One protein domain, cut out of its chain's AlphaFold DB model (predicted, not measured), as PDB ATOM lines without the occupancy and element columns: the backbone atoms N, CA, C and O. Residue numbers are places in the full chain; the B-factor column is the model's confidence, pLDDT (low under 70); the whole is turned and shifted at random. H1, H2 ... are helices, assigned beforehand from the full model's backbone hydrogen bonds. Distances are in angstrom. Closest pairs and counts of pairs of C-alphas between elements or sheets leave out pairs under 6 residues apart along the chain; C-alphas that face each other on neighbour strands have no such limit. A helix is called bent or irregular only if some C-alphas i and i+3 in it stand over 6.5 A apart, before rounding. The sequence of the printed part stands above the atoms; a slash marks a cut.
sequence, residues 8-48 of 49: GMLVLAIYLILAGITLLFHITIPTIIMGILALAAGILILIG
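AT A GLANCE: This is residues 8 to 48 of the 49 residues of the protein "Uncultured bacterium genome assembly Metasoil_fosmids_resub" of uncultured bacterium (UniProt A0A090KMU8). H1 and H2, two helices of similar length, make a flat helical hairpin shaped like a narrow V: they come together where H1 begins and H2 ends, and spread apart toward the link that joins them. Residues 20 to 26, of which 20 to 25 belong to H1, stand free at the spread end. The printed part has 41 residues with two named helices, H1 then H2 along the chain, and no named strand; its class is all helix. It is only just compact, close to loose, with a radius of gyration of the C-alphas of 10.5 A, and the C-alphas span 32 by 17 by 8 A.

IN THESE COORDINATES: H1, the longest helix with 18 residues, is residues 8 to 25 and measures 25.7 A from first to last C-alpha. It begins at C-alpha 8, at (-35.824, 32.761, -71.625), and ends at C-alpha 25, at (-20.867, 34.415, -92.454). H2 is residues 31 to 47 and measures 24.1 A; its last C-alpha, that of Ile 47, is at (-36.767, 35.829, -64.050).

HOW THE PARTS SIT: H1 and H2 touch, with 19 pairs of C-alphas within 8 A. Their closest C-alphas are those of Gly 8 and Ile 45, 4.2 A apart. They run opposite ways at a shallow tilt of 26 degrees, centre to centre 11.4 A, and form a helical hairpin. In H1 and H2 every O i to N i+4 pair is within hydrogen-bond range. Neither helix is bent.

THE WHOLE: The two C-alphas farthest apart are those of Phe 25 and Ile 47, 32.6 A, while the first and last printed C-alphas, those of Gly 8 and Gly 48, are 6.3 A apart. The link from H1 to H2 has 5 residues and is tight. The printed part has no cut. Its mean pLDDT is 82.1, and residue 48 is under 70.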
ATOM      1  N   GLY A   8     -37.216  32.313 -71.680       75.94
ATOM      2  CA  GLY A   8     -35.824  32.761 -71.625       75.94
ATOM      3  C   GLY A   8     -34.873  31.885 -72.449       75.94
ATOM      4  O   GLY A   8     -34.038  32.405 -73.186       75.94
ATOM      5  N   MET A   9     -35.045  30.560 -72.416       79.69
ATOM      6  CA  MET A   9     -34.243  29.635 -73.225       79.69
ATOM      7  C   MET A   9     -34.543  29.746 -74.724       79.69
ATOM      8  O   MET A   9     -33.629  29.593 -75.530       79.69
ATOM      9  N   LEU A  10     -35.790  30.044 -75.106       80.94
ATOM     10  CA  LEU A  10     -36.143  30.302 -76.507       80.94
ATOM     11  C   LEU A  10     -35.405  31.543 -77.029       80.94
ATOM     12  O   LEU A  10     -34.787  31.500 -78.093       80.94
ATOM     13  N   VAL A  11     -35.434  32.638 -76.264       81.19
ATOM     14  CA  VAL A  11     -34.775  33.895 -76.650       81.19
ATOM     15  C   VAL A  11     -33.250  33.735 -76.674       81.19
ATOM     16  O   VAL A  11     -32.605  34.216 -77.605       81.19
ATOM     17  N   LEU A  12     -32.670  32.991 -75.727       84.12
ATOM     18  CA  LEU A  12     -31.247  32.637 -75.751       84.12
ATOM     19  C   LEU A  12     -30.877  31.819 -76.995       84.12
ATOM     20  O   LEU A  12     -29.856  32.091 -77.622       84.12
ATOM     21  N   ALA A  13     -31.693  30.833 -77.371       82.44
ATOM     22  CA  ALA A  13     -31.444  30.023 -78.560       82.44
ATOM     23  C   ALA A  13     -31.440  30.886 -79.830       82.44
ATOM     24  O   ALA A  13     -30.538  30.758 -80.654       82.44
ATOM     25  N   ILE A  14     -32.391  31.819 -79.951       85.12
ATOM     26  CA  ILE A  14     -32.425  32.789 -81.055       85.12
ATOM     27  C   ILE A  14     -31.151  33.648 -81.058       85.12
ATOM     28  O   ILE A  14     -30.526  33.804 -82.107       85.12
ATOM     29  N   TYR A  15     -30.723  34.151 -79.895       85.06
ATOM     30  CA  TYR A  15     -29.484  34.923 -79.768       85.06
ATOM     31  C   TYR A  15     -28.247  34.129 -80.214       85.06
ATOM     32  O   TYR A  15     -27.441  34.636 -80.991       85.06
ATOM     33  N   LEU A  16     -28.106  32.876 -79.769       84.31
ATOM     34  CA  LEU A  16     -26.972  32.015 -80.116       84.31
ATOM     35  C   LEU A  16     -26.955  31.644 -81.607       84.31
ATOM     36  O   LEU A  16     -25.879  31.591 -82.200       84.31
ATOM     37  N   ILE A  17     -28.124  31.441 -82.227       85.69
ATOM     38  CA  ILE A  17     -28.237  31.209 -83.676       85.69
ATOM     39  C   ILE A  17     -27.785  32.450 -84.451       85.69
ATOM     40  O   ILE A  17     -26.965  32.336 -85.360       85.69
ATOM     41  N   LEU A  18     -28.267  33.636 -84.072       83.38
ATOM     42  CA  LEU A  18     -27.862  34.890 -84.708       83.38
ATOM     43  C   LEU A  18     -26.360  35.145 -84.530       83.38
ATOM     44  O   LEU A  18     -25.673  35.422 -85.510       83.38
ATOM     45  N   ALA A  19     -25.828  34.966 -83.317       84.25
ATOM     46  CA  ALA A  19     -24.401  35.101 -83.029       84.25
ATOM     47  C   ALA A  19     -23.546  34.130 -83.865       84.25
ATOM     48  O   ALA A  19     -22.567  34.540 -84.492       84.25
ATOM     49  N   GLY A  20     -23.942  32.857 -83.937       83.00
ATOM     50  CA  GLY A  20     -23.262  31.847 -84.749       83.00
ATOM     51  C   GLY A  20     -23.259  32.196 -86.237       83.00
ATOM     52  O   GLY A  20     -22.221  32.102 -86.887       83.00
ATOM     53  N   ILE A  21     -24.383  32.682 -86.771       85.06
ATOM     54  CA  ILE A  21     -24.479  33.126 -88.168       85.06
ATOM     55  C   ILE A  21     -23.580  34.343 -88.417       85.06
ATOM     56  O   ILE A  21     -22.879  34.378 -89.429       85.06
ATOM     57  N   THR A  22     -23.537  35.315 -87.499       82.44
ATOM     58  CA  THR A  22     -22.636  36.473 -87.643       82.44
ATOM     59  C   THR A  22     -21.163  36.075 -87.645       82.44
ATOM     60  O   THR A  22     -20.394  36.634 -88.421       82.44
ATOM     61  N   LEU A  23     -20.784  35.070 -86.847       80.69
ATOM     62  CA  LEU A  23     -19.421  34.537 -86.783       80.69
ATOM     63  C   LEU A  23     -19.051  33.723 -88.033       80.69
ATOM     64  O   LEU A  23     -17.946  33.861 -88.549       80.69
ATOM     65  N   LEU A  24     -19.967  32.890 -88.534       82.12
ATOM     66  CA  LEU A  24     -19.726  32.012 -89.687       82.12
ATOM     67  C   LEU A  24     -19.721  32.776 -91.014       82.12
ATOM     68  O   LEU A  24     -18.871  32.534 -91.867       82.12
ATOM     69  N   PHE A  25     -20.654  33.711 -91.187       86.19
ATOM     70  CA  PHE A  25     -20.867  34.415 -92.454       86.19
ATOM     71  C   PHE A  25     -20.329  35.851 -92.449       86.19
ATOM     72  O   PHE A  25     -20.529  36.572 -93.422       86.19
ATOM     73  N   HIS A  26     -19.648  36.273 -91.372       75.56
ATOM     74  CA  HIS A  26     -19.104  37.630 -91.205       75.56
ATOM     75  C   HIS A  26     -20.145  38.731 -91.475       75.56
ATOM     76  O   HIS A  26     -19.847  39.807 -91.996       75.56
ATOM     77  N   ILE A  27     -21.402  38.461 -91.110       78.62
ATOM     78  CA  ILE A  27     -22.483  39.432 -91.236       78.62
ATOM     79  C   ILE A  27     -22.294  40.471 -90.138       78.62
ATOM     80  O   ILE A  27     -22.335  40.159 -88.948       78.62
ATOM     81  N   THR A  28     -22.089  41.722 -90.545       78.19
ATOM     82  CA  THR A  28     -21.889  42.829 -89.612       78.19
ATOM     83  C   THR A  28     -23.237  43.267 -89.050       78.19
ATOM     84  O   THR A  28     -23.949  44.068 -89.653       78.19
ATOM     85  N   ILE A  29     -23.604  42.716 -87.893       78.06
ATOM     86  CA  ILE A  29     -24.737  43.189 -87.093       78.06
ATOM     87  C   ILE A  29     -24.203  44.166 -86.036       78.06
ATOM     88  O   ILE A  29     -23.220  43.847 -85.363       78.06
ATOM     89  N   PRO A  30     -24.829  45.345 -85.849       85.31
ATOM     90  CA  PRO A  30     -24.436  46.288 -84.809       85.31
ATOM     91  C   PRO A  30     -24.382  45.629 -83.424       85.31
ATOM     92  O   PRO A  30     -25.361  45.039 -82.958       85.31
ATOM     93  N   THR A  31     -23.250  45.780 -82.736       82.44
ATOM     94  CA  THR A  31     -22.990  45.171 -81.417       82.44
ATOM     95  C   THR A  31     -23.987  45.617 -80.350       82.44
ATOM     96  O   THR A  31     -24.306  44.848 -79.450       82.44
ATOM     97  N   ILE A  32     -24.541  46.823 -80.486       86.06
ATOM     98  CA  ILE A  32     -25.620  47.340 -79.637       86.06
ATOM     99  C   ILE A  32     -26.887  46.488 -79.739       86.06
ATOM    100  O   ILE A  32     -27.476  46.156 -78.714       86.06
ATOM    101  N   ILE A  33     -27.286  46.091 -80.951       85.94
ATOM    102  CA  ILE A  33     -28.499  45.287 -81.157       85.94
ATOM    103  C   ILE A  33     -28.291  43.898 -80.552       85.94
ATOM    104  O   ILE A  33     -29.146  43.415 -79.814       85.94
ATOM    105  N   MET A  34     -27.118  43.300 -80.786       85.44
ATOM    106  CA  MET A  34     -26.740  42.023 -80.175       85.44
ATOM    107  C   MET A  34     -26.690  42.113 -78.644       85.44
ATOM    108  O   MET A  34     -27.228  41.244 -77.964       85.44
ATOM    109  N   GLY A  35     -26.120  43.183 -78.088       84.00
ATOM    110  CA  GLY A  35     -26.032  43.389 -76.644       84.00
ATOM    111  C   GLY A  35     -27.398  43.530 -75.969       84.00
ATOM    112  O   GLY A  35     -27.627  42.923 -74.925       84.00
ATOM    113  N   ILE A  36     -28.333  44.264 -76.584       89.38
ATOM    114  CA  ILE A  36     -29.713  44.386 -76.083       89.38
ATOM    115  C   ILE A  36     -30.413  43.023 -76.102       89.38
ATOM    116  O   ILE A  36     -31.069  42.654 -75.128       89.38
ATOM    117  N   LEU A  37     -30.244  42.256 -77.182       85.19
ATOM    118  CA  LEU A  37     -30.856  40.935 -77.340       85.19
ATOM    119  C   LEU A  37     -30.283  39.926 -76.325       85.19
ATOM    120  O   LEU A  37     -31.040  39.163 -75.726       85.19
ATOM    121  N   ALA A  38     -28.975  39.993 -76.053       83.88
ATOM    122  CA  ALA A  38     -28.301  39.206 -75.018       83.88
ATOM    123  C   ALA A  38     -28.784  39.558 -73.604       83.88
ATOM    124  O   ALA A  38     -29.055  38.663 -72.802       83.88
ATOM    125  N   LEU A  39     -28.919  40.853 -73.296       86.19
ATOM    126  CA  LEU A  39     -29.426  41.320 -72.004       86.19
ATOM    127  C   LEU A  39     -30.877  40.899 -71.788       86.19
ATOM    128  O   LEU A  39     -31.204  40.368 -70.730       86.19
ATOM    129  N   ALA A  40     -31.733  41.082 -72.794       83.06
ATOM    130  CA  ALA A  40     -33.122  40.645 -72.735       83.06
ATOM    131  C   ALA A  40     -33.221  39.127 -72.515       83.06
ATOM    132  O   ALA A  40     -33.982  38.690 -71.652       83.06
ATOM    133  N   ALA A  41     -32.413  38.333 -73.229       82.38
ATOM    134  CA  ALA A  41     -32.332  36.888 -73.027       82.38
ATOM    135  C   ALA A  41     -31.895  36.539 -71.596       82.38
ATOM    136  O   ALA A  41     -32.567  35.763 -70.923       82.38
ATOM    137  N   GLY A  42     -30.810  37.144 -71.104       82.00
ATOM    138  CA  GLY A  42     -30.279  36.889 -69.766       82.00
ATOM    139  C   GLY A  42     -31.264  37.244 -68.652       82.00
ATOM    140  O   GLY A  42     -31.455  36.456 -67.729       82.00
ATOM    141  N   ILE A  43     -31.949  38.385 -68.764       84.94
ATOM    142  CA  ILE A  43     -32.973  38.813 -67.800       84.94
ATOM    143  C   ILE A  43     -34.174  37.861 -67.830       84.94
ATOM    144  O   ILE A  43     -34.653  37.450 -66.772       84.94
ATOM    145  N   LEU A  44     -34.635  37.462 -69.021       80.00
ATOM    146  CA  LEU A  44     -35.740  36.509 -69.169       80.00
ATOM    147  C   LEU A  44     -35.403  35.119 -68.608       80.00
ATOM    148  O   LEU A  44     -36.297  34.478 -68.064       80.00
ATOM    149  N   ILE A  45     -34.146  34.674 -68.700       79.12
ATOM    150  CA  ILE A  45     -33.646  33.416 -68.104       79.12
ATOM    151  C   ILE A  45     -33.470  33.519 -66.581       79.12
ATOM    152  O   ILE A  45     -33.538  32.517 -65.875       79.12
ATOM    153  N   LEU A  46     -33.194  34.712 -66.048       79.12
ATOM    154  CA  LEU A  46     -33.066  34.900 -64.601       79.12
ATOM    155  C   LEU A  46     -34.440  34.957 -63.918       79.12
ATOM    156  O   LEU A  46     -34.623  34.402 -62.837       79.12
ATOM    157  N   ILE A  47     -35.395  35.651 -64.549       78.25
ATOM    158  CA  ILE A  47     -36.767  35.829 -64.050       78.25
ATOM    159  C   ILE A  47     -37.604  34.569 -64.261       78.25
ATOM    160  O   ILE A  47     -38.366  34.171 -63.379       78.25
ATOM    161  N   GLY A  48     -37.482  33.950 -65.430       63.12
ATOM    162  CA  GLY A  48     -38.106  32.677 -65.733       63.12
ATOM    163  C   GLY A  48     -37.065  31.581 -65.634       63.12
ATOM    164  O   GLY A  48     -36.084  31.615 -66.360       63.12
TER     165      GLY A  48